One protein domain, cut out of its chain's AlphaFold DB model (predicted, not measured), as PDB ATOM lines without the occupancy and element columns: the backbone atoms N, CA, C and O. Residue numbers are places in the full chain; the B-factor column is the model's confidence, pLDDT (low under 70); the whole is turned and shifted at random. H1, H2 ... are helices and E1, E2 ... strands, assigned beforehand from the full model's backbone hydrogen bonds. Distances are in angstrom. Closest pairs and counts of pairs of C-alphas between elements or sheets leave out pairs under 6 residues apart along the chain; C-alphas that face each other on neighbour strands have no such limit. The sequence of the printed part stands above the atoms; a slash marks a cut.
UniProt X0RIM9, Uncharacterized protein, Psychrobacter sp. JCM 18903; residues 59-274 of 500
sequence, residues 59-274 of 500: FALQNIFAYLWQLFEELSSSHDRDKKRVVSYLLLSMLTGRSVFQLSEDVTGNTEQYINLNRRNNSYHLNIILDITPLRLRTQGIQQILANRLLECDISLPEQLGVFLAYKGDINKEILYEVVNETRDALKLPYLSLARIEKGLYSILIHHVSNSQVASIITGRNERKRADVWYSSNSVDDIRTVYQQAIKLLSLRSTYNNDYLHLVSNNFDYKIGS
ATOM      1  N   PHE A  59      51.689  34.090 -68.619       93.81
ATOM      2  CA  PHE A  59      50.416  34.262 -67.910       93.81
ATOM      3  C   PHE A  59      49.273  33.429 -68.517       93.81
ATOM      4  O   PHE A  59      48.393  32.974 -67.791       93.81
ATOM      5  N   ALA A  60      49.272  33.221 -69.840       94.69
ATOM      6  CA  ALA A  60      48.261  32.404 -70.501       94.69
ATOM      7  C   ALA A  60      48.472  30.925 -70.167       94.69
ATOM      8  O   ALA A  60      47.502  30.237 -69.872       94.69
ATOM      9  N   LEU A  61      49.725  30.453 -70.144       96.06
ATOM     10  CA  LEU A  61      50.060  29.092 -69.712       96.06
ATOM     11  C   LEU A  61      49.657  28.844 -68.253       96.06
ATOM     12  O   LEU A  61      49.038  27.825 -67.969       96.06
ATOM     13  N   GLN A  62      49.931  29.797 -67.358       97.44
ATOM     14  CA  GLN A  62      49.514  29.728 -65.953       97.44
ATOM     15  C   GLN A  62      47.990  29.633 -65.808       97.44
ATOM     16  O   GLN A  62      47.493  28.796 -65.062       97.44
ATOM     17  N   ASN A  63      47.240  30.461 -66.544       97.44
ATOM     18  CA  ASN A  63      45.776  30.438 -66.505       97.44
ATOM     19  C   ASN A  63      45.200  29.131 -67.078       97.44
ATOM     20  O   ASN A  63      44.237  28.604 -66.529       97.44
ATOM     21  N   ILE A  64      45.787  28.598 -68.158       97.88
ATOM     22  CA  ILE A  64      45.394  27.298 -68.728       97.88
ATOM     23  C   ILE A  64      45.622  26.189 -67.704       97.88
ATOM     24  O   ILE A  64      44.717  25.400 -67.458       97.88
ATOM     25  N   PHE A  65      46.807  26.146 -67.091       98.25
ATOM     26  CA  PHE A  65      47.127  25.134 -66.089       98.25
ATOM     27  C   PHE A  65      46.182  25.213 -64.887       98.25
ATOM     28  O   PHE A  65      45.643  24.192 -64.473       98.25
ATOM     29  N   ALA A  66      45.918  26.420 -64.376       98.06
ATOM     30  CA  ALA A  66      44.990  26.632 -63.270       98.06
ATOM     31  C   ALA A  66      43.565  26.174 -63.591       98.06
ATOM     32  O   ALA A  66      42.967  25.453 -62.798       98.06
ATOM     33  N   TYR A  67      43.052  26.529 -64.770       98.19
ATOM     34  CA  TYR A  67      41.720  26.120 -65.208       98.19
ATOM     35  C   TYR A  67      41.604  24.599 -65.372       98.19
ATOM     36  O   TYR A  67      40.658  23.991 -64.878       98.19
ATOM     37  N   LEU A  68      42.584  23.959 -66.019       98.06
ATOM     38  CA  LEU A  68      42.589  22.503 -66.180       98.06
ATOM     39  C   LEU A  68      42.740  21.778 -64.836       98.06
ATOM     40  O   LEU A  68      42.120  20.737 -64.638       98.06
ATOM     41  N   TRP A  69      43.533  22.324 -63.910       97.31
ATOM     42  CA  TRP A  69      43.678  21.761 -62.569       97.31
ATOM     43  C   TRP A  69      42.365  21.835 -61.786       97.31
ATOM     44  O   TRP A  69      41.930  20.833 -61.224       97.31
ATOM     45  N   GLN A  70      41.682  22.981 -61.832       96.31
ATOM     46  CA  GLN A  70      40.360  23.146 -61.230       96.31
ATOM     47  C   GLN A  70      39.345  22.151 -61.817       96.31
ATOM     48  O   GLN A  70      38.665  21.452 -61.068       96.31
ATOM     49  N   LEU A  71      39.288  22.014 -63.148       96.12
ATOM     50  CA  LEU A  71      38.418  21.029 -63.798       96.12
ATOM     51  C   LEU A  71      38.734  19.593 -63.362       96.12
ATOM     52  O   LEU A  71      37.825  18.786 -63.176       96.12
ATOM     53  N   PHE A  72      40.012  19.248 -63.196       96.00
ATOM     54  CA  PHE A  72      40.417  17.929 -62.709       96.00
ATOM     55  C   PHE A  72      39.895  17.653 -61.289       96.00
ATOM     56  O   PHE A  72      39.403  16.550 -61.015       96.00
ATOM     57  N   GLU A  73      39.969  18.645 -60.400       94.25
ATOM     58  CA  GLU A  73      39.435  18.563 -59.038       94.25
ATOM     59  C   GLU A  73      37.905  18.419 -59.053       94.25
ATOM     60  O   GLU A  73      37.381  17.464 -58.478       94.25
ATOM     61  N   GLU A  74      37.194  19.271 -59.794       93.69
ATOM     62  CA  GLU A  74      35.728  19.243 -59.915       93.69
ATOM     63  C   GLU A  74      35.222  17.900 -60.465       93.69
ATOM     64  O   GLU A  74      34.336  17.263 -59.884       93.69
ATOM     65  N   LEU A  75      35.851  17.392 -61.531       93.44
ATOM     66  CA  LEU A  75      35.484  16.118 -62.151       93.44
ATOM     67  C   LEU A  75      35.748  14.908 -61.248       93.44
ATOM     68  O   LEU A  75      35.197  13.838 -61.506       93.44
ATOM     69  N   SER A  76      36.532  15.050 -60.172       83.12
ATOM     70  CA  SER A  76      36.712  13.991 -59.166       83.12
ATOM     71  C   SER A  76      35.424  13.631 -58.434       83.12
ATOM     72  O   SER A  76      35.301  12.506 -57.959       83.12
ATOM     73  N   SER A  77      34.469  14.559 -58.386       79.12
ATOM     74  CA  SER A  77      33.135  14.357 -57.814       79.12
ATOM     75  C   SER A  77      32.071  13.962 -58.853       79.12
ATOM     76  O   SER A  77      30.938  13.649 -58.495       79.12
ATOM     77  N   SER A  78      32.432  13.940 -60.143       79.62
ATOM     78  CA  SER A  78      31.539  13.630 -61.265       79.62
ATOM     79  C   SER A  78      31.658  12.170 -61.732       79.62
ATOM     80  O   SER A  78      32.652  11.495 -61.465       79.62
ATOM     81  N   HIS A  79      30.674  11.693 -62.502       77.81
ATOM     82  CA  HIS A  79      30.746  10.387 -63.178       77.81
ATOM     83  C   HIS A  79      31.442  10.448 -64.557       77.81
ATOM     84  O   HIS A  79      31.598   9.411 -65.202       77.81
ATOM     85  N   ASP A  80      31.895  11.625 -65.012       90.19
ATOM     86  CA  ASP A  80      32.499  11.813 -66.338       90.19
ATOM     87  C   ASP A  80      34.007  11.503 -66.331       90.19
ATOM     88  O   ASP A  80      34.887  12.372 -66.286       90.19
ATOM     89  N   ARG A  81      34.317  10.201 -66.330       90.88
ATOM     90  CA  ARG A  81      35.704   9.716 -66.294       90.88
ATOM     91  C   ARG A  81      36.472   9.971 -67.588       90.88
ATOM     92  O   ARG A  81      37.691  10.132 -67.515       90.88
ATOM     93  N   ASP A  82      35.800  10.022 -68.734       93.44
ATOM     94  CA  ASP A  82      36.464  10.223 -70.024       93.44
ATOM     95  C   ASP A  82      36.931  11.672 -70.174       93.44
ATOM     96  O   ASP A  82      38.091  11.911 -70.529       93.44
ATOM     97  N   LYS A  83      36.096  12.644 -69.778       95.69
ATOM     98  CA  LYS A  83      36.511  14.049 -69.695       95.69
ATOM     99  C   LYS A  83      37.620  14.248 -68.669       95.69
ATOM    100  O   LYS A  83      38.624  14.895 -68.972       95.69
ATOM    101  N   LYS A  84      37.528  13.616 -67.491       95.81
ATOM    102  CA  LYS A  84      38.604  13.677 -66.484       95.81
ATOM    103  C   LYS A  84      39.926  13.123 -67.014       95.81
ATOM    104  O   LYS A  84      40.986  13.686 -66.738       95.81
ATOM    105  N   ARG A  85      39.888  12.048 -67.804       95.88
ATOM    106  CA  ARG A  85      41.073  11.460 -68.441       95.88
ATOM    107  C   ARG A  85      41.703  12.387 -69.465       95.88
ATOM    108  O   ARG A  85      42.913  12.588 -69.413       95.88
ATOM    109  N   VAL A  86      40.899  13.011 -70.320       97.38
ATOM    110  CA  VAL A  86      41.361  14.063 -71.236       97.38
ATOM    111  C   VAL A  86      42.062  15.189 -70.472       97.38
ATOM    112  O   VAL A  86      43.192  15.545 -70.809       97.38
ATOM    113  N   VAL A  87      41.433  15.713 -69.416       97.88
ATOM    114  CA  VAL A  87      42.019  16.782 -68.595       97.88
ATOM    115  C   VAL A  87      43.332  16.322 -67.947       97.88
ATOM    116  O   VAL A  87      44.320  17.054 -67.972       97.88
ATOM    117  N   SER A  88      43.382  15.087 -67.442       97.12
ATOM    118  CA  SER A  88      44.585  14.506 -66.824       97.12
ATOM    119  C   SER A  88      45.757  14.432 -67.801       97.12
ATOM    120  O   SER A  88      46.875  14.795 -67.445       97.12
ATOM    121  N   TYR A  89      45.520  14.013 -69.048       97.75
ATOM    122  CA  TYR A  89      46.577  13.971 -70.059       97.75
ATOM    123  C   TYR A  89      46.986  15.358 -70.564       97.75
ATOM    124  O   TYR A  89      48.160  15.560 -70.871       97.75
ATOM    125  N   LEU A  90      46.070  16.334 -70.616       98.38
ATOM    126  CA  LEU A  90      46.428  17.730 -70.898       98.38
ATOM    127  C   LEU A  90      47.336  18.298 -69.798       98.38
ATOM    128  O   LEU A  90      48.369  18.888 -70.110       98.38
ATOM    129  N   LEU A  91      47.004  18.063 -68.525       98.06
ATOM    130  CA  LEU A  91      47.853  18.437 -67.390       98.06
ATOM    131  C   LEU A  91      49.208  17.730 -67.452       98.06
ATOM    132  O   LEU A  91      50.241  18.383 -67.340       98.06
ATOM    133  N   LEU A  92      49.226  16.419 -67.708       96.69
ATOM    134  CA  LEU A  92      50.466  15.659 -67.844       96.69
ATOM    135  C   LEU A  92      51.325  16.168 -69.009       96.69
ATOM    136  O   LEU A  92      52.541  16.277 -68.879       96.69
ATOM    137  N   SER A  93      50.710  16.550 -70.127       97.38
ATOM    138  CA  SER A  93      51.404  17.192 -71.245       97.38
ATOM    139  C   SER A  93      52.029  18.528 -70.836       97.38
ATOM    140  O   SER A  93      53.184  18.793 -71.166       97.38
ATOM    141  N   MET A  94      51.325  19.348 -70.052       97.56
ATOM    142  CA  MET A  94      51.879  20.596 -69.517       97.56
ATOM    143  C   MET A  94      52.983  20.377 -68.474       97.56
ATOM    144  O   MET A  94      53.855  21.230 -68.353       97.56
ATOM    145  N   LEU A  95      52.970  19.255 -67.750       96.25
ATOM    146  CA  LEU A  95      53.993  18.891 -66.762       96.25
ATOM    147  C   LEU A  95      55.206  18.181 -67.372       96.25
ATOM    148  O   LEU A  95      56.256  18.153 -66.753       96.25
ATOM    149  N   THR A  96      55.099  17.624 -68.578       95.38
ATOM    150  CA  THR A  96      56.181  16.831 -69.202       95.38
ATOM    151  C   THR A  96      56.689  17.426 -70.514       95.38
ATOM    152  O   THR A  96      57.763  17.073 -70.988       95.38
ATOM    153  N   GLY A  97      55.931  18.335 -71.134       94.12
ATOM    154  CA  GLY A  97      56.226  18.894 -72.457       94.12
ATOM    155  C   GLY A  97      56.069  17.899 -73.612       94.12
ATOM    156  O   GLY A  97      56.482  18.206 -74.735       94.12
ATOM    157  N   ARG A  98      55.487  16.722 -73.350       94.25
ATOM    158  CA  ARG A  98      55.235  15.662 -74.335       94.25
ATOM    159  C   ARG A  98      53.828  15.771 -74.911       94.25
ATOM    160  O   ARG A  98      52.953  16.401 -74.319       94.25
ATOM    161  N   SER A  99      53.606  15.174 -76.082       94.81
ATOM    162  CA  SER A  99      52.274  15.200 -76.691       94.81
ATOM    163  C   SER A  99      51.290  14.324 -75.922       94.81
ATOM    164  O   SER A  99      51.651  13.275 -75.387       94.81
ATOM    165  N   VAL A 100      50.027  14.741 -75.914       96.75
ATOM    166  CA  VAL A 100      48.929  14.020 -75.263       96.75
ATOM    167  C   VAL A 100      48.801  12.596 -75.811       96.75
ATOM    168  O   VAL A 100      48.616  11.649 -75.050       96.75
ATOM    169  N   PHE A 101      48.965  12.428 -77.125       95.69
ATOM    170  CA  PHE A 101      48.884  11.118 -77.769       95.69
ATOM    171  C   PHE A 101      50.052  10.202 -77.394       95.69
ATOM    172  O   PHE A 101      49.806   9.052 -77.050       95.69
ATOM    173  N   GLN A 102      51.294  10.705 -77.372       94.00
ATOM    174  CA  GLN A 102      52.450   9.899 -76.949       94.00
ATOM    175  C   GLN A 102      52.326   9.444 -75.495       94.00
ATOM    176  O   GLN A 102      52.647   8.305 -75.180       94.00
ATOM    177  N   LEU A 103      51.853  10.328 -74.612       95.06
ATOM    178  CA  LEU A 103      51.633   9.994 -73.207       95.06
ATOM    179  C   LEU A 103      50.527   8.945 -73.041       95.06
ATOM    180  O   LEU A 103      50.672   8.032 -72.235       95.06
ATOM    181  N   SER A 104      49.442   9.048 -73.814       95.25
ATOM    182  CA  SER A 104      48.367   8.050 -73.803       95.25
ATOM    183  C   SER A 104      48.837   6.684 -74.278       95.25
ATOM    184  O   SER A 104      48.491   5.680 -73.664       95.25
ATOM    185  N   GLU A 105      49.600   6.641 -75.372       94.69
ATOM    186  CA  GLU A 105      50.155   5.394 -75.899       94.69
ATOM    187  C   GLU A 105      51.115   4.756 -74.890       94.69
ATOM    188  O   GLU A 105      51.017   3.556 -74.640       94.69
ATOM    189  N   ASP A 106      51.975   5.559 -74.252       93.75
ATOM    190  CA  ASP A 106      52.947   5.075 -73.270       93.75
ATOM    191  C   ASP A 106      52.275   4.478 -72.021       93.75
ATOM    192  O   ASP A 106      52.588   3.361 -71.598       93.75
ATOM    193  N   VAL A 107      51.280   5.185 -71.472       92.75
ATOM    194  CA  VAL A 107      50.546   4.764 -70.270       92.75
ATOM    195  C   VAL A 107      49.633   3.564 -70.548       92.75
ATOM    196  O   VAL A 107      49.646   2.591 -69.785       92.75
ATOM    197  N   THR A 108      48.841   3.587 -71.628       90.69
ATOM    198  CA  THR A 108      47.943   2.467 -71.961       90.69
ATOM    199  C   THR A 108      48.740   1.231 -72.380       90.69
ATOM    200  O   THR A 108      48.426   0.121 -71.940       90.69
ATOM    201  N   GLY A 109      49.796   1.420 -73.178       88.56
ATOM    202  CA  GLY A 109      50.669   0.355 -73.672       88.56
ATOM    203  C   GLY A 109      51.608  -0.239 -72.621       88.56
ATOM    204  O   GLY A 109      52.137  -1.325 -72.840       88.56
ATOM    205  N   ASN A 110      51.783   0.421 -71.468       85.31
ATOM    206  CA  ASN A 110      52.742   0.037 -70.424       85.31
ATOM    207  C   ASN A 110      54.186  -0.059 -70.934       85.31
ATOM    208  O   ASN A 110      54.930  -0.952 -70.525       85.31
ATOM    209  N   THR A 111      54.567   0.821 -71.857       86.50
ATOM    210  CA  THR A 111      55.939   0.851 -72.375       86.50
ATOM    211  C   THR A 111      56.914   1.458 -71.374       86.50
ATOM    212  O   THR A 111      58.094   1.129 -71.438       86.50
ATOM    213  N   GLU A 112      56.425   2.296 -70.450       85.94
ATOM    214  CA  GLU A 112      57.219   2.975 -69.410       85.94
ATOM    215  C   GLU A 112      58.410   3.755 -69.993       85.94
ATOM    216  O   GLU A 112      59.443   3.945 -69.352       85.94
ATOM    217  N   GLN A 113      58.262   4.222 -71.235       87.00
ATOM    218  CA  GLN A 113      59.294   4.950 -71.955       87.00
ATOM    219  C   GLN A 113      59.420   6.382 -71.432       87.00
ATOM    220  O   GLN A 113      60.508   6.953 -71.430       87.00
ATOM    221  N   TYR A 114      58.301   6.988 -71.032       90.62
ATOM    222  CA  TYR A 114      58.266   8.378 -70.592       90.62
ATOM    223  C   TYR A 114      57.671   8.526 -69.204       90.62
ATOM    224  O   TYR A 114      58.097   9.405 -68.463       90.62
ATOM    225  N   ILE A 115      56.683   7.708 -68.857       92.81
ATOM    226  CA  ILE A 115      55.970   7.786 -67.590       92.81
ATOM    227  C   ILE A 115      55.997   6.420 -66.918       92.81
ATOM    228  O   ILE A 115      55.511   5.435 -67.471       92.81
ATOM    229  N   ASN A 116      56.496   6.378 -65.686       91.56
ATOM    230  CA  ASN A 116      56.359   5.222 -64.815       91.56
ATOM    231  C   ASN A 116      55.218   5.466 -63.819       91.56
ATOM    232  O   ASN A 116      55.259   6.432 -63.055       91.56
ATOM    233  N   LEU A 117      54.191   4.609 -63.842       90.12
ATOM    234  CA  LEU A 117      53.044   4.671 -62.932       90.12
ATOM    235  C   LEU A 117      52.945   3.384 -62.107       90.12
ATOM    236  O   LEU A 117      52.167   2.478 -62.420       90.12
ATOM    237  N   ASN A 118      53.701   3.304 -61.016       86.19
ATOM    238  CA  ASN A 118      53.697   2.148 -60.134       86.19
ATOM    239  C   ASN A 118      52.779   2.356 -58.923       86.19
ATOM    240  O   ASN A 118      53.166   2.872 -57.870       86.19
ATOM    241  N   ARG A 119      51.553   1.843 -59.049       82.81
ATOM    242  CA  ARG A 119      50.537   1.902 -57.993       82.81
ATOM    243  C   ARG A 119      50.881   1.082 -56.742       82.81
ATOM    244  O   ARG A 119      50.356   1.378 -55.678       82.81
ATOM    245  N   ARG A 120      51.721   0.042 -56.833       83.12
ATOM    246  CA  ARG A 120      52.039  -0.803 -55.662       83.12
ATOM    247  C   ARG A 120      52.864  -0.048 -54.623       83.12
ATOM    248  O   ARG A 120      52.672  -0.264 -53.434       83.12
ATOM    249  N   ASN A 121      53.735   0.841 -55.093       83.12
ATOM    250  CA  ASN A 121      54.669   1.587 -54.255       83.12
ATOM    251  C   ASN A 121      54.341   3.090 -54.203       83.12
ATOM    252  O   ASN A 121      55.163   3.856 -53.713       83.12
ATOM    253  N   ASN A 122      53.184   3.517 -54.733       82.69
ATOM    254  CA  ASN A 122      52.815   4.927 -54.925       82.69
ATOM    255  C   ASN A 122      53.936   5.763 -55.573       82.69
ATOM    256  O   ASN A 122      54.238   6.875 -55.149       82.69
ATOM    257  N   SER A 123      54.567   5.200 -56.602       85.50
ATOM    258  CA  SER A 123      55.713   5.790 -57.290       85.50
ATOM    259  C   SER A 123      55.283   6.207 -58.694       85.50
ATOM    260  O   SER A 123      54.854   5.377 -59.497       85.50
ATOM    261  N   TYR A 124      55.340   7.513 -58.959       91.06
ATOM    262  CA  TYR A 124      54.867   8.129 -60.197       91.06
ATOM    263  C   TYR A 124      55.930   9.093 -60.711       91.06
ATOM    264  O   TYR A 124      56.200  10.114 -60.073       91.06
ATOM    265  N   HIS A 125      56.538   8.777 -61.852       92.25
ATOM    266  CA  HIS A 125      57.704   9.505 -62.348       92.25
ATOM    267  C   HIS A 125      57.630   9.777 -63.851       92.25
ATOM    268  O   HIS A 125      57.130   8.964 -64.626       92.25
ATOM    269  N   LEU A 126      58.154  10.933 -64.253       93.69
ATOM    270  CA  LEU A 126      58.628  11.212 -65.600       93.69
ATOM    271  C   LEU A 126      60.043  10.642 -65.719       93.69
ATOM    272  O   LEU A 126      60.935  11.083 -64.993       93.69
ATOM    273  N   ASN A 127      60.239   9.718 -66.658       92.38
ATOM    274  CA  ASN A 127      61.553   9.206 -67.021       92.38
ATOM    275  C   ASN A 127      62.186  10.114 -68.095       92.38
ATOM    276  O   ASN A 127      61.627  10.328 -69.182       92.38
ATOM    277  N   ILE A 128      63.354  10.678 -67.783       90.50
ATOM    278  CA  ILE A 128      64.218  11.376 -68.737       90.50
ATOM    279  C   ILE A 128      65.322  10.413 -69.159       90.50
ATOM    280  O   ILE A 128      66.225  10.130 -68.379       90.50
ATOM    281  N   ILE A 129      65.292   9.986 -70.421       86.81
ATOM    282  CA  ILE A 129      66.255   9.041 -70.996       86.81
ATOM    283  C   ILE A 129      67.174   9.779 -71.980       86.81
ATOM    284  O   ILE A 129      66.696  10.356 -72.956       86.81
ATOM    285  N   LEU A 130      68.493   9.719 -71.764       82.06
ATOM    286  CA  LEU A 130      69.535  10.201 -72.684       82.06
ATOM    287  C   LEU A 130      70.509   9.071 -73.070       82.06
ATOM    288  O   LEU A 130      71.724   9.182 -72.900       82.06
ATOM    289  N   ASP A 131      69.989   7.991 -73.660       74.44
ATOM    290  CA  ASP A 131      70.791   6.871 -74.184       74.44
ATOM    291  C   ASP A 131      71.358   7.159 -75.588       74.44
ATOM    292  O   ASP A 131      70.999   6.550 -76.595       74.44
ATOM    293  N   ILE A 132      72.207   8.183 -75.678       69.50
ATOM    294  CA  ILE A 132      72.633   8.738 -76.968       69.50
ATOM    295  C   ILE A 132      73.978   8.163 -77.425       69.50
ATOM    296  O   ILE A 132      74.197   7.888 -78.605       69.50
ATOM    297  N   THR A 133      74.919   7.975 -76.502       75.94
ATOM    298  CA  THR A 133      76.231   7.387 -76.807       75.94
ATOM    299  C   THR A 133      76.659   6.463 -75.668       75.94
ATOM    300  O   THR A 133      77.558   6.810 -74.899       75.94
ATOM    301  N   PRO A 134      76.012   5.289 -75.536       75.19
ATOM    302  CA  PRO A 134      76.385   4.317 -74.525       75.19
ATOM    303  C   PRO A 134      77.760   3.729 -74.836       75.19
ATOM    304  O   PRO A 134      78.079   3.375 -75.983       75.19
ATOM    305  N   LEU A 135      78.582   3.598 -73.800       76.06
ATOM    306  CA  LEU A 135      79.871   2.941 -73.902       76.06
ATOM    307  C   LEU A 135      79.622   1.435 -73.867       76.06
ATOM    308  O   LEU A 135      79.192   0.876 -72.865       76.06
ATOM    309  N   ARG A 136      79.902   0.743 -74.975       73.69
ATOM    310  CA  ARG A 136      79.635  -0.704 -75.102       73.69
ATOM    311  C   ARG A 136      80.664  -1.589 -74.382       73.69
ATOM    312  O   ARG A 136      80.698  -2.797 -74.616       73.69
ATOM    313  N   LEU A 137      81.510  -1.011 -73.531       72.75
ATOM    314  CA  LEU A 137      82.521  -1.747 -72.780       72.75
ATOM    315  C   LEU A 137      81.877  -2.446 -71.582       72.75
ATOM    316  O   LEU A 137      81.308  -1.810 -70.701       72.75
ATOM    317  N   ARG A 138      82.003  -3.773 -71.540       69.81
ATOM    318  CA  ARG A 138      81.545  -4.610 -70.423       69.81
ATOM    319  C   ARG A 138      82.709  -4.911 -69.482       69.81
ATOM    320  O   ARG A 138      83.139  -6.053 -69.368       69.81
ATOM    321  N   THR A 139      83.252  -3.871 -68.859       77.62
ATOM    322  CA  THR A 139      84.344  -3.994 -67.882       77.62
ATOM    323  C   THR A 139      83.833  -3.600 -66.504       77.62
ATOM    324  O   THR A 139      83.157  -2.582 -66.351       77.62
ATOM    325  N   GLN A 140      84.135  -4.414 -65.492       78.94
ATOM    326  CA  GLN A 140      83.783  -4.097 -64.111       78.94
ATOM    327  C   GLN A 140      84.458  -2.782 -63.694       78.94
ATOM    328  O   GLN A 140      85.625  -2.561 -63.995       78.94
ATOM    329  N   GLY A 141      83.710  -1.894 -63.036       79.88
ATOM    330  CA  GLY A 141      84.224  -0.594 -62.598       79.88
ATOM    331  C   GLY A 141      84.246   0.498 -63.674       79.88
ATOM    332  O   GLY A 141      84.575   1.631 -63.343       79.88
ATOM    333  N   ILE A 142      83.822   0.226 -64.920       80.50
ATOM    334  CA  ILE A 142      83.832   1.231 -66.000       80.50
ATOM    335  C   ILE A 142      83.074   2.515 -65.622       80.50
ATOM    336  O   ILE A 142      83.503   3.605 -65.961       80.50
ATOM    337  N   GLN A 143      81.998   2.417 -64.838       80.94
ATOM    338  CA  GLN A 143      81.230   3.582 -64.385       80.94
ATOM    339  C   GLN A 143      82.046   4.555 -63.518       80.94
ATOM    340  O   GLN A 143      81.718   5.735 -63.456       80.94
ATOM    341  N   GLN A 144      83.111   4.093 -62.855       83.12
ATOM    342  CA  GLN A 144      83.945   4.943 -62.000       83.12
ATOM    343  C   GLN A 144      84.783   5.928 -62.818       83.12
ATOM    344  O   GLN A 144      85.041   7.030 -62.341       83.12
ATOM    345  N   ILE A 145      85.130   5.558 -64.055       87.06
ATOM    346  CA  ILE A 145      85.959   6.355 -64.966       87.06
ATOM    347  C   ILE A 145      85.137   7.262 -65.900       87.06
ATOM    348  O   ILE A 145      85.705   8.012 -66.693       87.06
ATOM    349  N   LEU A 146      83.801   7.182 -65.835       90.12
ATOM    350  CA  LEU A 146      82.888   7.995 -66.640       90.12
ATOM    351  C   LEU A 146      82.482   9.266 -65.904       90.12
ATOM    352  O   LEU A 146      82.091   9.222 -64.735       90.12
ATOM    353  N   ALA A 147      82.447  10.368 -66.653       90.62
ATOM    354  CA  ALA A 147      81.797  11.601 -66.229       90.62
ATOM    355  C   ALA A 147      80.286  11.401 -66.036       90.62
ATOM    356  O   ALA A 147      79.706  11.805 -65.030       90.62
ATOM    357  N   ASN A 148      79.658  10.756 -67.023       90.69
ATOM    358  CA  ASN A 148      78.223  10.516 -67.085       90.69
ATOM    359  C   ASN A 148      77.946   9.062 -66.703       90.69
ATOM    360  O   ASN A 148      78.167   8.143 -67.494       90.69
ATOM    361  N   ARG A 149      77.503   8.855 -65.461       87.69
ATOM    362  CA  ARG A 149      77.296   7.515 -64.885       87.69
ATOM    363  C   ARG A 149      75.890   6.985 -65.117       87.69
ATOM    364  O   ARG A 149      75.685   5.775 -65.063       87.69
ATOM    365  N   LEU A 150      74.945   7.883 -65.381       88.06
ATOM    366  CA  LEU A 150      73.543   7.563 -65.593       88.06
ATOM    367  C   LEU A 150      73.162   7.759 -67.062       88.06
ATOM    368  O   LEU A 150      73.659   8.661 -67.735       88.06
ATOM    369  N   LEU A 151      72.267   6.900 -67.543       85.50
ATOM    370  CA  LEU A 151      71.626   7.026 -68.857       85.50
ATOM    371  C   LEU A 151      70.232   7.644 -68.755       85.50
ATOM    372  O   LEU A 151      69.706   8.155 -69.741       85.50
ATOM    373  N   GLU A 152      69.652   7.604 -67.562       88.81
ATOM    374  CA  GLU A 152      68.313   8.084 -67.288       88.81
ATOM    375  C   GLU A 152      68.235   8.724 -65.902       88.81
ATOM    376  O   GLU A 152      69.077   8.473 -65.031       88.81
ATOM    377  N   CYS A 153      67.229   9.569 -65.705       90.19
ATOM    378  CA  CYS A 153      66.871  10.071 -64.392       90.19
ATOM    379  C   CYS A 153      65.366  10.291 -64.269       90.19
ATOM    380  O   CYS A 153      64.712  10.777 -65.194       90.19
ATOM    381  N   ASP A 154      64.858  10.028 -63.070       90.31
ATOM    382  CA  ASP A 154      63.450  10.201 -62.750       90.31
ATOM    383  C   ASP A 154      63.161  11.551 -62.094       90.31
ATOM    384  O   ASP A 154      63.905  12.042 -61.227       90.31
ATOM    385  N   ILE A 155      62.017  12.110 -62.484       90.75
ATOM    386  CA  ILE A 155      61.396  13.289 -61.891       90.75
ATOM    387  C   ILE A 155      60.012  12.907 -61.378       90.75
ATOM    388  O   ILE A 155      59.189  12.383 -62.123       90.75
ATOM    389  N   SER A 156      59.722  13.189 -60.110       90.81
ATOM    390  CA  SER A 156      58.412  12.906 -59.518       90.81
ATOM    391  C   SER A 156      57.272  13.646 -60.226       90.81
ATOM    392  O   SER A 156      57.401  14.803 -60.639       90.81
ATOM    393  N   LEU A 157      56.124  12.980 -60.315       91.06
ATOM    394  CA  LEU A 157      54.852  13.528 -60.779       91.06
ATOM    395  C   LEU A 157      53.867  13.653 -59.606       91.06
ATOM    396  O   LEU A 157      54.009  12.935 -58.615       91.06
ATOM    397  N   PRO A 158      52.860  14.541 -59.698       91.44
ATOM    398  CA  PRO A 158      51.859  14.678 -58.645       91.44
ATOM    399  C   PRO A 158      51.042  13.387 -58.491       91.44
ATOM    400  O   PRO A 158      50.492  12.851 -59.460       91.44
ATOM    401  N   GLU A 159      50.936  12.915 -57.248       91.12
ATOM    402  CA  GLU A 159      50.282  11.652 -56.893       91.12
ATOM    403  C   GLU A 159      48.831  11.595 -57.387       91.12
ATOM    404  O   GLU A 159      48.399  10.561 -57.891       91.12
ATOM    405  N   GLN A 160      48.089  12.707 -57.330       91.62
ATOM    406  CA  GLN A 160      46.687  12.745 -57.758       91.62
ATOM    407  C   GLN A 160      46.525  12.365 -59.238       91.62
ATOM    408  O   GLN A 160      45.599  11.629 -59.591       91.62
ATOM    409  N   LEU A 161      47.431  12.837 -60.104       92.19
ATOM    410  CA  LEU A 161      47.439  12.457 -61.517       92.19
ATOM    411  C   LEU A 161      47.903  11.012 -61.688       92.19
ATOM    412  O   LEU A 161      47.278  10.260 -62.435       92.19
ATOM    413  N   GLY A 162      48.966  10.618 -60.982       91.62
ATOM    414  CA  GLY A 162      49.537   9.277 -61.074       91.62
ATOM    415  C   GLY A 162      48.545   8.177 -60.686       91.62
ATOM    416  O   GLY A 162      48.346   7.225 -61.443       91.62
ATOM    417  N   VAL A 163      47.844   8.353 -59.563       92.25
ATOM    418  CA  VAL A 163      46.800   7.435 -59.083       92.25
ATOM    419  C   VAL A 163      45.676   7.304 -60.104       92.25
ATOM    420  O   VAL A 163      45.227   6.191 -60.375       92.25
ATOM    421  N   PHE A 164      45.211   8.416 -60.682       93.38
ATOM    422  CA  PHE A 164      44.121   8.382 -61.655       93.38
ATOM    423  C   PHE A 164      44.545   7.713 -62.970       93.38
ATOM    424  O   PHE A 164      43.830   6.849 -63.475       93.38
ATOM    425  N   LEU A 165      45.712   8.069 -63.510       93.12
ATOM    426  CA  LEU A 165      46.205   7.540 -64.785       93.12
ATOM    427  C   LEU A 165      46.689   6.088 -64.693       93.12
ATOM    428  O   LEU A 165      46.670   5.383 -65.701       93.12
ATOM    429  N   ALA A 166      47.019   5.592 -63.495       90.00
ATOM    430  CA  ALA A 166      47.252   4.164 -63.272       90.00
ATOM    431  C   ALA A 166      46.019   3.309 -63.640       90.00
ATOM    432  O   ALA A 166      46.152   2.127 -63.972       90.00
ATOM    433  N   TYR A 167      44.814   3.900 -63.640       87.31
ATOM    434  CA  TYR A 167      43.621   3.318 -64.257       87.31
ATOM    435  C   TYR A 167      43.609   3.609 -65.763       87.31
ATOM    436  O   TYR A 167      42.907   4.503 -66.255       87.31
ATOM    437  N   LYS A 168      44.411   2.810 -66.472       85.81
ATOM    438  CA  LYS A 168      44.643   2.874 -67.918       85.81
ATOM    439  C   LYS A 168      43.367   3.083 -68.729       85.81
ATOM    440  O   LYS A 168      42.287   2.591 -68.389       85.81
ATOM    441  N   GLY A 169      43.520   3.783 -69.844       86.44
ATOM    442  CA  GLY A 169      42.492   3.897 -70.860       86.44
ATOM    443  C   GLY A 169      42.841   4.941 -71.904       86.44
ATOM    444  O   GLY A 169      43.619   5.865 -71.650       86.44
ATOM    445  N   ASP A 170      42.241   4.765 -73.073       87.38
ATOM    446  CA  ASP A 170      42.504   5.604 -74.230       87.38
ATOM    447  C   ASP A 170      41.810   6.957 -74.134       87.38
ATOM    448  O   ASP A 170      40.810   7.148 -73.433       87.38
ATOM    449  N   ILE A 171      42.368   7.914 -74.868       93.56
ATOM    450  CA  ILE A 171      41.812   9.253 -75.003       93.56
ATOM    451  C   ILE A 171      40.781   9.271 -76.127       93.56
ATOM    452  O   ILE A 171      41.094   8.976 -77.284       93.56
ATOM    453  N   ASN A 172      39.570   9.729 -75.811       94.81
ATOM    454  CA  ASN A 172      38.596  10.092 -76.828       94.81
ATOM    455  C   ASN A 172      38.997  11.430 -77.481       94.81
ATOM    456  O   ASN A 172      39.096  12.464 -76.817       94.81
ATOM    457  N   LYS A 173      39.225  11.410 -78.799       95.62
ATOM    458  CA  LYS A 173      39.658  12.586 -79.572       95.62
ATOM    459  C   LYS A 173      38.605  13.690 -79.624       95.62
ATOM    460  O   LYS A 173      38.978  14.857 -79.627       95.62
ATOM    461  N   GLU A 174      37.326  13.342 -79.682       97.00
ATOM    462  CA  GLU A 174      36.236  14.321 -79.742       97.00
ATOM    463  C   GLU A 174      36.182  15.108 -78.433       97.00
ATOM    464  O   GLU A 174      36.291  16.334 -78.455       97.00
ATOM    465  N   ILE A 175      36.189  14.395 -77.301       96.94
ATOM    466  CA  ILE A 175      36.220  14.991 -75.956       96.94
ATOM    467  C   ILE A 175      37.509  15.803 -75.746       96.94
ATOM    468  O   ILE A 175      37.480  16.882 -75.160       96.94
ATOM    469  N   LEU A 176      38.655  15.340 -76.264       97.94
ATOM    470  CA  LEU A 176      39.908  16.103 -76.220       97.94
ATOM    471  C   LEU A 176      39.761  17.490 -76.850       97.94
ATOM    472  O   LEU A 176      40.146  18.492 -76.245       97.94
ATOM    473  N   TYR A 177      39.215  17.563 -78.064       97.75
ATOM    474  CA  TYR A 177      39.036  18.843 -78.741       97.75
ATOM    475  C   TYR A 177      37.899  19.673 -78.143       97.75
ATOM    476  O   TYR A 177      37.998  20.900 -78.155       97.75
ATOM    477  N   GLU A 178      36.873  19.039 -77.578       97.50
ATOM    478  CA  GLU A 178      35.839  19.706 -76.787       97.50
ATOM    479  C   GLU A 178      36.451  20.430 -75.582       97.50
ATOM    480  O   GLU A 178      36.327  21.647 -75.491       97.50
ATOM    481  N   VAL A 179      37.227  19.740 -74.738       97.94
ATOM    482  CA  VAL A 179      37.886  20.341 -73.561       97.94
ATOM    483  C   VAL A 179      38.844  21.471 -73.955       97.94
ATOM    484  O   VAL A 179      38.909  22.505 -73.284       97.94
ATOM    485  N   VAL A 180      39.582  21.323 -75.060       97.81
ATOM    486  CA  VAL A 180      40.452  22.395 -75.574       97.81
ATOM    487  C   VAL A 180      39.632  23.616 -76.015       97.81
ATOM    488  O   VAL A 180      40.042  24.748 -75.751       97.81
ATOM    489  N   ASN A 181      38.479  23.409 -76.660       97.19
ATOM    490  CA  ASN A 181      37.575  24.488 -77.060       97.19
ATOM    491  C   ASN A 181      36.916  25.156 -75.843       97.19
ATOM    492  O   ASN A 181      36.909  26.380 -75.765       97.19
ATOM    493  N   GLU A 182      36.456  24.385 -74.857       97.00
ATOM    494  CA  GLU A 182      35.916  24.914 -73.599       97.00
ATOM    495  C   GLU A 182      36.953  25.775 -72.871       97.00
ATOM    496  O   GLU A 182      36.671  26.907 -72.486       97.00
ATOM    497  N   THR A 183      38.188  25.279 -72.753       97.56
ATOM    498  CA  THR A 183      39.302  26.022 -72.140       97.56
ATOM    499  C   THR A 183      39.585  27.319 -72.895       97.56
ATOM    500  O   THR A 183      39.799  28.373 -72.293       97.56
ATOM    501  N   ARG A 184      39.562  27.265 -74.233       96.81
ATOM    502  CA  ARG A 184      39.735  28.440 -75.091       96.81
ATOM    503  C   ARG A 184      38.663  29.491 -74.819       96.81
ATOM    504  O   ARG A 184      38.992  30.675 -74.709       96.81
ATOM    505  N   ASP A 185      37.412  29.063 -74.737       96.81
ATOM    506  CA  ASP A 185      36.257  29.947 -74.640       96.81
ATOM    507  C   ASP A 185      36.093  30.509 -73.222       96.81
ATOM    508  O   ASP A 185      35.734  31.683 -73.069       96.81
ATOM    509  N   ALA A 186      36.431  29.721 -72.196       97.06
ATOM    510  CA  ALA A 186      36.477  30.143 -70.798       97.06
ATOM    511  C   ALA A 186      37.561  31.207 -70.567       97.06
ATOM    512  O   ALA A 186      37.294  32.254 -69.979       97.06
ATOM    513  N   LEU A 187      38.769  30.985 -71.098       96.19
ATOM    514  CA  LEU A 187      39.916  31.876 -70.890       96.19
ATOM    515  C   LEU A 187      40.035  33.002 -71.928       96.19
ATOM    516  O   LEU A 187      40.951  33.820 -71.838       96.19
ATOM    517  N   LYS A 188      39.136  33.050 -72.919       94.94
ATOM    518  CA  LYS A 188      39.146  34.026 -74.027       94.94
ATOM    519  C   LYS A 188      40.485  34.056 -74.777       94.94
ATOM    520  O   LYS A 188      41.025  35.118 -75.082       94.94
ATOM    521  N   LEU A 189      41.018  32.876 -75.101       92.00
ATOM    522  CA  LEU A 189      42.311  32.703 -75.775       92.00
ATOM    523  C   LEU A 189      42.129  32.263 -77.240       92.00
ATOM    524  O   LEU A 189      42.395  31.107 -77.550       92.00
ATOM    525  N   PRO A 190      41.736  33.139 -78.185       86.00
ATOM    526  CA  PRO A 190      41.231  32.751 -79.516       86.00
ATOM    527  C   PRO A 190      42.171  31.857 -80.338       86.00
ATOM    528  O   PRO A 190      41.722  31.093 -81.188       86.00
ATOM    529  N   TYR A 191      43.477  31.926 -80.082       84.88
ATOM    530  CA  TYR A 191      44.476  31.126 -80.781       84.88
ATOM    531  C   TYR A 191      44.933  29.873 -80.023       84.88
ATOM    532  O   TYR A 191      45.901  29.239 -80.448       84.88
ATOM    533  N   LEU A 192      44.294  29.521 -78.904       92.62
ATOM    534  CA  LEU A 192      44.606  28.305 -78.161       92.62
ATOM    535  C   LEU A 192      44.358  27.073 -79.037       92.62
ATOM    536  O   LEU A 192      43.324  26.939 -79.691       92.62
ATOM    537  N   SER A 193      45.329  26.169 -79.038       93.50
ATOM    538  CA  SER A 193      45.234  24.864 -79.675       93.50
ATOM    539  C   SER A 193      46.004  23.836 -78.857       93.50
ATOM    540  O   SER A 193      46.906  24.204 -78.098       93.50
ATOM    541  N   LEU A 194      45.700  22.553 -79.068       95.38
ATOM    542  CA  LEU A 194      46.402  21.439 -78.425       95.38
ATOM    543  C   LEU A 194      47.927  21.578 -78.560       95.38
ATOM    544  O   LEU A 194      48.642  21.603 -77.566       95.38
ATOM    545  N   ALA A 195      48.416  21.825 -79.778       90.88
ATOM    546  CA  ALA A 195      49.845  21.976 -80.049       90.88
ATOM    547  C   ALA A 195      50.518  23.141 -79.294       90.88
ATOM    548  O   ALA A 195      51.743  23.168 -79.190       90.88
ATOM    549  N   ARG A 196      49.758  24.139 -78.821       90.94
ATOM    550  CA  ARG A 196      50.293  25.225 -77.983       90.94
ATOM    551  C   ARG A 196      50.327  24.846 -76.506       90.94
ATOM    552  O   ARG A 196      51.266  25.248 -75.830       90.94
ATOM    553  N   ILE A 197      49.359  24.055 -76.041       94.44
ATOM    554  CA  ILE A 197      49.358  23.469 -74.690       94.44
ATOM    555  C   ILE A 197      50.563  22.532 -74.544       94.44
ATOM    556  O   ILE A 197      51.381  22.720 -73.650       94.44
ATOM    557  N   GLU A 198      50.759  21.627 -75.507       94.00
ATOM    558  CA  GLU A 198      51.878  20.666 -75.536       94.00
ATOM    559  C   GLU A 198      53.265  21.332 -75.652       94.00
ATOM    560  O   GLU A 198      54.300  20.700 -75.461       94.00
ATOM    561  N   LYS A 199      53.324  22.623 -76.006       91.00
ATOM    562  CA  LYS A 199      54.561  23.423 -76.047       91.00
ATOM    563  C   LYS A 199      54.824  24.193 -74.756       91.00
ATOM    564  O   LYS A 199      55.888  24.799 -74.646       91.00
ATOM    565  N   GLY A 200      53.880  24.187 -73.814       92.75
ATOM    566  CA  GLY A 200      53.890  25.044 -72.634       92.75
ATOM    567  C   GLY A 200      55.167  24.908 -71.816       92.75
ATOM    568  O   GLY A 200      55.896  25.887 -71.676       92.75
ATOM    569  N   LEU A 201      55.485  23.694 -71.356       95.69
ATOM    570  CA  LEU A 201      56.666  23.468 -70.519       95.69
ATOM    571  C   LEU A 201      57.965  23.854 -71.224       95.69
ATOM    572  O   LEU A 201      58.772  24.593 -70.671       95.69
ATOM    573  N   TYR A 202      58.145  23.400 -72.467       93.94
ATOM    574  CA  TYR A 202      59.341  23.723 -73.245       93.94
ATOM    575  C   TYR A 202      59.505  25.240 -73.414       93.94
ATOM    576  O   TYR A 202      60.602  25.757 -73.242       93.94
ATOM    577  N   SER A 203      58.411  25.965 -73.677       92.06
ATOM    578  CA  SER A 203      58.416  27.428 -73.773       92.06
ATOM    579  C   SER A 203      58.803  28.106 -72.459       92.06
ATOM    580  O   SER A 203      59.513  29.108 -72.485       92.06
ATOM    581  N   ILE A 204      58.331  27.596 -71.317       95.19
ATOM    582  CA  ILE A 204      58.702  28.131 -70.000       95.19
ATOM    583  C   ILE A 204      60.193  27.914 -69.754       95.19
ATOM    584  O   ILE A 204      60.894  28.852 -69.378       95.19
ATOM    585  N   LEU A 205      60.682  26.704 -70.034       95.25
ATOM    586  CA  LEU A 205      62.078  26.336 -69.839       95.25
ATOM    587  C   LEU A 205      63.018  27.254 -70.627       95.25
ATOM    588  O   LEU A 205      63.893  27.858 -70.020       95.25
ATOM    589  N   ILE A 206      62.809  27.438 -71.935       91.06
ATOM    590  CA  ILE A 206      63.739  28.217 -72.777       91.06
ATOM    591  C   ILE A 206      63.683  29.739 -72.572       91.06
ATOM    592  O   ILE A 206      64.609  30.437 -72.974       91.06
ATOM    593  N   HIS A 207      62.576  30.278 -72.051       90.06
ATOM    594  CA  HIS A 207      62.380  31.732 -71.952       90.06
ATOM    595  C   HIS A 207      62.502  32.279 -70.538       90.06
ATOM    596  O   HIS A 207      62.720  33.480 -70.381       90.06
ATOM    597  N   HIS A 208      62.315  31.436 -69.523       92.62
ATOM    598  CA  HIS A 208      62.171  31.906 -68.147       92.62
ATOM    599  C   HIS A 208      63.050  31.177 -67.134       92.62
ATOM    600  O   HIS A 208      63.187  31.687 -66.028       92.62
ATOM    601  N   VAL A 209      63.621  30.016 -67.472       94.50
ATOM    602  CA  VAL A 209      64.298  29.169 -66.474       94.50
ATOM    603  C   VAL A 209      65.705  28.765 -66.889       94.50
ATOM    604  O   VAL A 209      66.630  28.846 -66.093       94.50
ATOM    605  N   SER A 210      65.879  28.296 -68.121       93.06
ATOM    606  CA  SER A 210      67.111  27.659 -68.573       93.06
ATOM    607  C   SER A 210      67.342  27.907 -70.068       93.06
ATOM    608  O   SER A 210      66.808  28.842 -70.662       93.06
ATOM    609  N   ASN A 211      68.178  27.072 -70.672       89.19
ATOM    610  CA  ASN A 211      68.562  27.121 -72.071       89.19
ATOM    611  C   ASN A 211      67.791  26.091 -72.907       89.19
ATOM    612  O   ASN A 211      67.022  25.264 -72.400       89.19
ATOM    613  N   SER A 212      67.995  26.136 -74.224       88.88
ATOM    614  CA  SER A 212      67.311  25.212 -75.116       88.88
ATOM    615  C   SER A 212      67.777  23.766 -74.905       88.88
ATOM    616  O   SER A 212      66.970  22.846 -75.094       88.88
ATOM    617  N   GLN A 213      69.040  23.551 -74.518       89.81
ATOM    618  CA  GLN A 213      69.630  22.244 -74.254       89.81
ATOM    619  C   GLN A 213      68.853  21.451 -73.219       89.81
ATOM    620  O   GLN A 213      68.233  20.435 -73.549       89.81
ATOM    621  N   VAL A 214      68.836  21.973 -71.999       91.81
ATOM    622  CA  VAL A 214      68.173  21.365 -70.847       91.81
ATOM    623  C   VAL A 214      66.668  21.260 -71.087       91.81
ATOM    624  O   VAL A 214      66.064  20.236 -70.776       91.81
ATOM    625  N   ALA A 215      66.059  22.254 -71.746       93.25
ATOM    626  CA  ALA A 215      64.644  22.189 -72.106       93.25
ATOM    627  C   ALA A 215      64.311  20.981 -73.000       93.25
ATOM    628  O   ALA A 215      63.292  20.313 -72.804       93.25
ATOM    629  N   SER A 216      65.163  20.682 -73.984       91.88
ATOM    630  CA  SER A 216      64.992  19.509 -74.849       91.88
ATOM    631  C   SER A 216      65.215  18.205 -74.105       91.88
ATOM    632  O   SER A 216      64.497  17.250 -74.379       91.88
ATOM    633  N   ILE A 217      66.176  18.168 -73.179       92.06
ATOM    634  CA  ILE A 217      66.446  16.996 -72.339       92.06
ATOM    635  C   ILE A 217      65.209  16.664 -71.501       92.06
ATOM    636  O   ILE A 217      64.704  15.551 -71.576       92.06
ATOM    637  N   ILE A 218      64.662  17.651 -70.785       93.88
ATOM    638  CA  ILE A 218      63.496  17.461 -69.908       93.88
ATOM    639  C   ILE A 218      62.256  17.019 -70.695       93.88
ATOM    640  O   ILE A 218      61.507  16.155 -70.251       93.88
ATOM    641  N   THR A 219      62.023  17.611 -71.868       92.88
ATOM    642  CA  THR A 219      60.763  17.421 -72.614       92.88
ATOM    643  C   THR A 219      60.835  16.376 -73.730       92.88
ATOM    644  O   THR A 219      59.817  16.064 -74.348       92.88
ATOM    645  N   GLY A 220      62.029  15.878 -74.067       88.44
ATOM    646  CA  GLY A 220      62.283  15.075 -75.272       88.44
ATOM    647  C   GLY A 220      62.113  15.848 -76.591       88.44
ATOM    648  O   GLY A 220      62.143  15.276 -77.683       88.44
ATOM    649  N   ARG A 221      61.897  17.170 -76.540       85.75
ATOM    650  CA  ARG A 221      61.618  17.971 -77.735       85.75
ATOM    651  C   ARG A 221      62.896  18.255 -78.516       85.75
ATOM    652  O   ARG A 221      63.888  18.714 -77.961       85.75
ATOM    653  N   ASN A 222      62.845  18.100 -79.838       77.25
ATOM    654  CA  ASN A 222      63.959  18.390 -80.753       77.25
ATOM    655  C   ASN A 222      65.226  17.533 -80.552       77.25
ATOM    656  O   ASN A 222      66.236  17.841 -81.180       77.25
ATOM    657  N   GLU A 223      65.164  16.431 -79.795       71.62
ATOM    658  CA  GLU A 223      66.308  15.537 -79.525       71.62
ATOM    659  C   GLU A 223      67.072  15.138 -80.808       71.62
ATOM    660  O   GLU A 223      68.289  15.259 -80.890       71.62
ATOM    661  N   ARG A 224      66.350  14.787 -81.885       71.31
ATOM    662  CA  ARG A 224      66.946  14.342 -83.160       71.31
ATOM    663  C   ARG A 224      67.537  15.476 -83.996       71.31
ATOM    664  O   ARG A 224      68.267  15.217 -84.947       71.31
ATOM    665  N   LYS A 225      67.170  16.725 -83.703       72.75
ATOM    666  CA  LYS A 225      67.616  17.919 -84.442       72.75
ATOM    667  C   LYS A 225      68.774  18.638 -83.749       72.75
ATOM    668  O   LYS A 225      69.337  19.555 -84.336       72.75
ATOM    669  N   ARG A 226      69.093  18.253 -82.512       78.88
ATOM    670  CA  ARG A 226      70.031  18.939 -81.624       78.88
ATOM    671  C   ARG A 226      71.292  18.102 -81.445       78.88
ATOM    672  O   ARG A 226      71.352  17.196 -80.619       78.88
ATOM    673  N   ALA A 227      72.294  18.395 -82.272       83.06
ATOM    674  CA  ALA A 227      73.573  17.683 -82.268       83.06
ATOM    675  C   ALA A 227      74.357  17.876 -80.958       83.06
ATOM    676  O   ALA A 227      75.124  17.012 -80.559       83.06
ATOM    677  N   ASP A 228      74.140  18.989 -80.265       85.25
ATOM    678  CA  ASP A 228      74.737  19.315 -78.974       85.25
ATOM    679  C   ASP A 228      74.310  18.369 -77.845       85.25
ATOM    680  O   ASP A 228      75.115  18.105 -76.961       85.25
ATOM    681  N   VAL A 229      73.102  17.791 -77.891       87.00
ATOM    682  CA  VAL A 229      72.638  16.852 -76.850       87.00
ATOM    683  C   VAL A 229      73.477  15.564 -76.859       87.00
ATOM    684  O   VAL A 229      73.696  14.967 -75.806       87.00
ATOM    685  N   TRP A 230      74.039  15.186 -78.015       84.62
ATOM    686  CA  TRP A 230      74.905  14.009 -78.159       84.62
ATOM    687  C   TRP A 230      76.211  14.114 -77.377       84.62
ATOM    688  O   TRP A 230      76.790  13.087 -77.036       84.62
ATOM    689  N   TYR A 231      76.660  15.330 -77.066       87.69
ATOM    690  CA  TYR A 231      77.904  15.561 -76.335       87.69
ATOM    691  C   TYR A 231      77.682  15.965 -74.874       87.69
ATOM    692  O   TYR A 231      78.648  16.137 -74.134       87.69
ATOM    693  N   SER A 232      76.418  16.055 -74.458       87.69
ATOM    694  CA  SER A 232      76.031  16.681 -73.202       87.69
ATOM    695  C   SER A 232      76.469  15.895 -71.958       87.69
ATOM    696  O   SER A 232      76.673  14.676 -71.984       87.69
ATOM    697  N   SER A 233      76.619  16.630 -70.857       90.88
ATOM    698  CA  SER A 233      76.922  16.131 -69.515       90.88
ATOM    699  C   SER A 233      76.223  17.049 -68.520       90.88
ATOM    700  O   SER A 233      76.685  18.160 -68.272       90.88
ATOM    701  N   ASN A 234      75.067  16.619 -68.016       90.50
ATOM    702  CA  ASN A 234      74.202  17.443 -67.175       90.50
ATOM    703  C   ASN A 234      74.042  16.805 -65.799       90.50
ATOM    704  O   ASN A 234      73.795  15.602 -65.704       90.50
ATOM    705  N   SER A 235      74.162  17.616 -64.748       90.75
ATOM    706  CA  SER A 235      73.820  17.209 -63.386       90.75
ATOM    707  C   SER A 235      72.338  16.833 -63.312       90.75
ATOM    708  O   SER A 235      71.473  17.538 -63.841       90.75
ATOM    709  N   VAL A 236      72.039  15.712 -62.656       90.38
ATOM    710  CA  VAL A 236      70.655  15.327 -62.353       90.38
ATOM    711  C   VAL A 236      70.007  16.358 -61.435       90.38
ATOM    712  O   VAL A 236      68.833  16.686 -61.614       90.38
ATOM    713  N   ASP A 237      70.757  16.884 -60.470       89.75
ATOM    714  CA  ASP A 237      70.242  17.859 -59.515       89.75
ATOM    715  C   ASP A 237      69.961  19.209 -60.191       89.75
ATOM    716  O   ASP A 237      68.915  19.809 -59.928       89.75
ATOM    717  N   ASP A 238      70.788  19.631 -61.152       90.00
ATOM    718  CA  ASP A 238      70.500  20.801 -61.994       90.00
ATOM    719  C   ASP A 238      69.241  20.588 -62.845       90.00
ATOM    720  O   ASP A 238      68.367  21.458 -62.888       90.00
ATOM    721  N   ILE A 239      69.095  19.419 -63.485       92.56
ATOM    722  CA  ILE A 239      67.897  19.073 -64.268       92.56
ATOM    723  C   ILE A 239      66.642  19.152 -63.390       92.56
ATOM    724  O   ILE A 239      65.643  19.764 -63.785       92.56
ATOM    725  N   ARG A 240      66.681  18.563 -62.189       92.12
ATOM    726  CA  ARG A 240      65.551  18.580 -61.251       92.12
ATOM    727  C   ARG A 240      65.258  19.988 -60.736       92.12
ATOM    728  O   ARG A 240      64.091  20.362 -60.655       92.12
ATOM    729  N   THR A 241      66.289  20.784 -60.457       92.69
ATOM    730  CA  THR A 241      66.158  22.188 -60.037       92.69
ATOM    731  C   THR A 241      65.488  23.025 -61.122       92.69
ATOM    732  O   THR A 241      64.514  23.733 -60.853       92.69
ATOM    733  N   VAL A 242      65.952  22.908 -62.368       94.88
ATOM    734  CA  VAL A 242      65.365  23.590 -63.531       94.88
ATOM    735  C   VAL A 242      63.909  23.166 -63.728       94.88
ATOM    736  O   VAL A 242      63.032  24.012 -63.916       94.88
ATOM    737  N   TYR A 243      63.614  21.869 -63.637       95.88
ATOM    738  CA  TYR A 243      62.241  21.378 -63.716       95.88
ATOM    739  C   TYR A 243      61.357  21.963 -62.605       95.88
ATOM    740  O   TYR A 243      60.286  22.500 -62.886       95.88
ATOM    741  N   GLN A 244      61.815  21.928 -61.351       94.69
ATOM    742  CA  GLN A 244      61.074  22.453 -60.204       94.69
ATOM    743  C   GLN A 244      60.764  23.945 -60.365       94.69
ATOM    744  O   GLN A 244      59.630  24.371 -60.134       94.69
ATOM    745  N   GLN A 245      61.743  24.742 -60.799       96.06
ATOM    746  CA  GLN A 245      61.548  26.164 -61.085       96.06
ATOM    747  C   GLN A 245      60.489  26.376 -62.177       96.06
ATOM    748  O   GLN A 245      59.605  27.221 -62.018       96.06
ATOM    749  N   ALA A 246      60.520  25.577 -63.248       97.25
ATOM    750  CA  ALA A 246      59.533  25.652 -64.320       97.25
ATOM    751  C   ALA A 246      58.118  25.290 -63.847       97.25
ATOM    752  O   ALA A 246      57.174  26.018 -64.158       97.25
ATOM    753  N   ILE A 247      57.960  24.222 -63.056       96.56
ATOM    754  CA  ILE A 247      56.655  23.836 -62.501       96.56
ATOM    755  C   ILE A 247      56.135  24.892 -61.528       96.56
ATOM    756  O   ILE A 247      54.967  25.259 -61.612       96.56
ATOM    757  N   LYS A 248      56.993  25.457 -60.672       95.25
ATOM    758  CA  LYS A 248      56.613  26.550 -59.766       95.25
ATOM    759  C   LYS A 248      56.117  27.784 -60.523       95.25
ATOM    760  O   LYS A 248      55.142  28.407 -60.109       95.25
ATOM    761  N   LEU A 249      56.761  28.133 -61.638       96.81
ATOM    762  CA  LEU A 249      56.292  29.216 -62.506       96.81
ATOM    763  C   LEU A 249      54.971  28.868 -63.193       96.81
ATOM    764  O   LEU A 249      54.095  29.730 -63.274       96.81
ATOM    765  N   LEU A 250      54.816  27.639 -63.684       97.06
ATOM    766  CA  LEU A 250      53.601  27.175 -64.351       97.06
ATOM    767  C   LEU A 250      52.393  27.171 -63.400       97.06
ATOM    768  O   LEU A 250      51.309  27.605 -63.787       97.06
ATOM    769  N   SER A 251      52.588  26.726 -62.158       95.38
ATOM    770  CA  SER A 251      51.527  26.527 -61.168       95.38
ATOM    771  C   SER A 251      51.225  27.755 -60.303       95.38
ATOM    772  O   SER A 251      50.416  27.671 -59.388       95.38
ATOM    773  N   LEU A 252      51.840  28.911 -60.574       94.38
ATOM    774  CA  LEU A 252      51.751  30.101 -59.712       94.38
ATOM    775  C   LEU A 252      50.312  30.605 -59.473       94.38
ATOM    776  O   LEU A 252      50.053  31.287 -58.486       94.38
ATOM    777  N   ARG A 253      49.386  30.316 -60.394       92.25
ATOM    778  CA  ARG A 253      47.990  30.785 -60.359       92.25
ATOM    779  C   ARG A 253      46.979  29.685 -60.032       92.25
ATOM    780  O   ARG A 253      45.790  29.889 -60.258       92.25
ATOM    781  N   SER A 254      47.430  28.523 -59.570       91.75
ATOM    782  CA  SER A 254      46.561  27.387 -59.269       91.75
ATOM    783  C   SER A 254      46.650  26.970 -57.803       91.75
ATOM    784  O   SER A 254      47.550  27.376 -57.074       91.75
ATOM    785  N   THR A 255      45.706  26.132 -57.375       89.81
ATOM    786  CA  THR A 255      45.709  25.438 -56.074       89.81
ATOM    787  C   THR A 255      46.660  24.235 -56.042       89.81
ATOM    788  O   THR A 255      46.711  23.506 -55.055       89.81
ATOM    789  N   TYR A 256      47.417  24.017 -57.119       91.69
ATOM    790  CA  TYR A 256      48.327  22.891 -57.278       91.69
ATOM    791  C   TYR A 256      49.444  22.911 -56.232       91.69
ATOM    792  O   TYR A 256      50.235  23.856 -56.171       91.69
ATOM    793  N   ASN A 257      49.553  21.830 -55.461       89.06
ATOM    794  CA  ASN A 257      50.657  21.628 -54.532       89.06
ATOM    795  C   ASN A 257      51.877  21.050 -55.278       89.06
ATOM    796  O   ASN A 257      51.778  20.010 -55.931       89.06
ATOM    797  N   ASN A 258      53.029  21.716 -55.159       88.06
ATOM    798  CA  ASN A 258      54.304  21.297 -55.745       88.06
ATOM    799  C   ASN A 258      55.382  20.919 -54.706       88.06
ATOM    800  O   ASN A 258      56.538  20.723 -55.080       88.06
ATOM    801  N   ASP A 259      55.011  20.751 -53.435       86.38
ATOM    802  CA  ASP A 259      55.909  20.401 -52.323       86.38
ATOM    803  C   ASP A 259      56.562  19.024 -52.538       86.38
ATOM    804  O   ASP A 259      57.693  18.775 -52.130       86.38
ATOM    805  N   TYR A 260      55.902  18.122 -53.268       84.69
ATOM    806  CA  TYR A 260      56.463  16.812 -53.619       84.69
ATOM    807  C   TYR A 260      57.731  16.901 -54.502       84.69
ATOM    808  O   TYR A 260      58.424  15.900 -54.683       84.69
ATOM    809  N   LEU A 261      58.041  18.080 -55.062       85.00
ATOM    810  CA  LEU A 261      59.262  18.352 -55.829       85.00
ATOM    811  C   LEU A 261      60.439  18.822 -54.962       85.00
ATOM    812  O   LEU A 261      61.477  19.188 -55.516       85.00
ATOM    813  N   HIS A 262      60.308  18.860 -53.632       75.44
ATOM    814  CA  HIS A 262      61.425  19.220 -52.762       75.44
ATOM    815  C   HIS A 262      62.615  18.273 -52.967       75.44
ATOM    816  O   HIS A 262      62.520  17.059 -52.791       75.44
ATOM    817  N   LEU A 263      63.754  18.859 -53.342       67.56
ATOM    818  CA  LEU A 263      65.002  18.145 -53.570       67.56
ATOM    819  C   LEU A 263      65.552  17.647 -52.233       67.56
ATOM    820  O   LEU A 263      65.852  18.441 -51.340       67.56
ATOM    821  N   VAL A 264      65.725  16.333 -52.103       61.00
ATOM    822  CA  VAL A 264      66.595  15.783 -51.064       61.00
ATOM    823  C   VAL A 264      68.019  15.952 -51.572       61.00
ATOM    824  O   VAL A 264      68.371  15.382 -52.604       61.00
ATOM    825  N   SER A 265      68.820  16.764 -50.876       55.81
ATOM    826  CA  SER A 265      70.245  16.911 -51.177       55.81
ATOM    827  C   SER A 265      70.897  15.534 -51.111       55.81
ATOM    828  O   SER A 265      71.034  14.961 -50.030       55.81
ATOM    829  N   ASN A 266      71.291  14.995 -52.260       59.91
ATOM    830  CA  ASN A 266      72.123  13.805 -52.291       59.91
ATOM    831  C   ASN A 266      73.574  14.223 -52.040       59.91
ATOM    832  O   ASN A 266      74.012  15.280 -52.479       59.91
ATOM    833  N   ASN A 267      74.347  13.377 -51.359       56.94
ATOM    834  CA  ASN A 267      75.787  13.613 -51.182       56.94
ATOM    835  C   ASN A 267      76.583  13.438 -52.491       56.94
ATOM    836  O   ASN A 267      77.772  13.747 -52.528       56.94
ATOM    837  N   PHE A 268      75.948  12.922 -53.549       64.94
ATOM    838  CA  PHE A 268      76.566  12.654 -54.841       64.94
ATOM    839  C   PHE A 268      75.725  13.261 -55.964       64.94
ATOM    840  O   PHE A 268      74.603  12.814 -56.201       64.94
ATOM    841  N   ASP A 269      76.298  14.233 -56.672       72.56
ATOM    842  CA  ASP A 269      75.736  14.760 -57.912       72.56
ATOM    843  C   ASP A 269      76.085  13.814 -59.069       72.56
ATOM    844  O   ASP A 269      77.210  13.790 -59.583       72.56
ATOM    845  N   TYR A 270      75.132  12.966 -59.444       84.38
ATOM    846  CA  TYR A 270      75.275  12.125 -60.623       84.38
ATOM    847  C   TYR A 270      74.972  12.929 -61.886       84.38
ATOM    848  O   TYR A 270      74.009  13.690 -61.935       84.38
ATOM    849  N   LYS A 271      75.746  12.687 -62.948       90.12
ATOM    850  CA  LYS A 271      75.499  13.273 -64.269       90.12
ATOM    851  C   LYS A 271      74.891  12.262 -65.236       90.12
ATOM    852  O   LYS A 271      75.275  11.085 -65.232       90.12
ATOM    853  N   ILE A 272      73.997  12.750 -66.093       89.62
ATOM    854  CA  ILE A 272      73.445  12.023 -67.243       89.62
ATOM    855  C   ILE A 272      73.999  12.628 -68.538       89.62
ATOM    856  O   ILE A 272      74.229  13.838 -68.630       89.62
ATOM    857  N   GLY A 273      74.198  11.792 -69.554       88.88
ATOM    858  CA  GLY A 273      74.668  12.231 -70.864       88.88
ATOM    859  C   GLY A 273      75.491  11.166 -71.578       88.88
ATOM    860  O   GLY A 273      75.373   9.974 -71.301       88.88
ATOM    861  N   SER A 274      76.359  11.589 -72.498       88.12
ATOM    862  CA  SER A 274      77.199  10.655 -73.256       88.12
ATOM    863  C   SER A 274      78.171   9.888 -72.358       88.12
ATOM    864  O   SER A 274      79.003  10.487 -71.677       88.12
TER     865      SER A 274
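AT A GLANCE: This is residues 59 to 274 of the 500 residues of an uncharacterized protein of Psychrobacter sp. JCM 18903 (UniProt X0RIM9). Crossed helices gather round H2 at one end, with H1 and H6 packed on it, and next to them is a small sheet, E1 to E3, with H5 over E1 and E2 and H11 over E3. H8, with H9 folded back beside it, packs on H11; residues 136 to 142 stick out at the far end. The printed part has 216 residues, in the order H1 H2 H3 E1 E2 H4 E3 H5 H6 H7 H8 H9 H10 E4 H11 E5, mostly helix; the sheets E1 - E2 - E3 and E4 - E5 are antiparallel. It is compact, with a radius of gyration of the C-alphas of 17.9 A and spans of 56 by 38 by 31 A.

HOW THE PARTS SIT: H1, residues 59 to 75, and H2, residues 81 to 96, form a helical hairpin at 34 degrees, a shallow tilt only just short of steep; their closest C-alphas, Leu 75 and Lys 84, are 5.9 A apart. H2 is the hub and touches six helices, among them H3, residues 100 to 109 (closest C-alphas Ser 93 and Val 100, 5.7 A). E1, residues 115 to 118, and E2, residues 123 to 129, form a hairpin, with N 116 and O 125 at 2.9 A. H4, residues 142 to 145, touches no helix. E3, residues 152 to 156, is antiparallel to E2, with N 126 and O 155 at 2.8 A. H5, residues 159 to 165, is on this sheet at a height of 8.8 A, across the strands. H6, residues 173 to 187, touches H2 with residues 175 to 179 alone (Val 86 and Leu 176, 5.6 A). H7, residues 194 to 197, only just touches H2, with 3 pairs of C-alphas within 8 A. H8, residues 200 to 209, and H9, residues 212 to 219, form a helical hairpin; H10, residues 227 to 231, only just touches H9, with 3 such pairs. H11, residues 236 to 250, touches H8 (Leu 205 and Ala 246, 6.1 A) and is over E3 at a height of 9.6 A. E4, residues 233 to 235, pairs with E5, residues 271 to 273, N 234 and O 272 at 3.0 A. Every O i to N i+4 pair is within hydrogen-bond range in H1, H2, H3, H5, H6, H8, H9 and H11; H10 has 0 of 1, but 2 of 2 O i to N i+3 pairs; H4 and H7 are too short.

IN THESE COORDINATES: H1 begins at C-alpha 59 (50.416, 34.262, -67.910) and is 24.2 A long; H2 is 21.9 A, H6 21.2 A, H11 20.9 A and E2 17.6 A. E5 ends at C-alpha 273 (74.668, 12.231, -70.864).

THE WHOLE: The C-alphas farthest apart, Gln 140 and Lys 188, are 59.5 A apart. The printed part has no cut; the links E2 to H4 and H11 to E5 are long. Residues 132, 138 and 263 to 268 have pLDDT under 70.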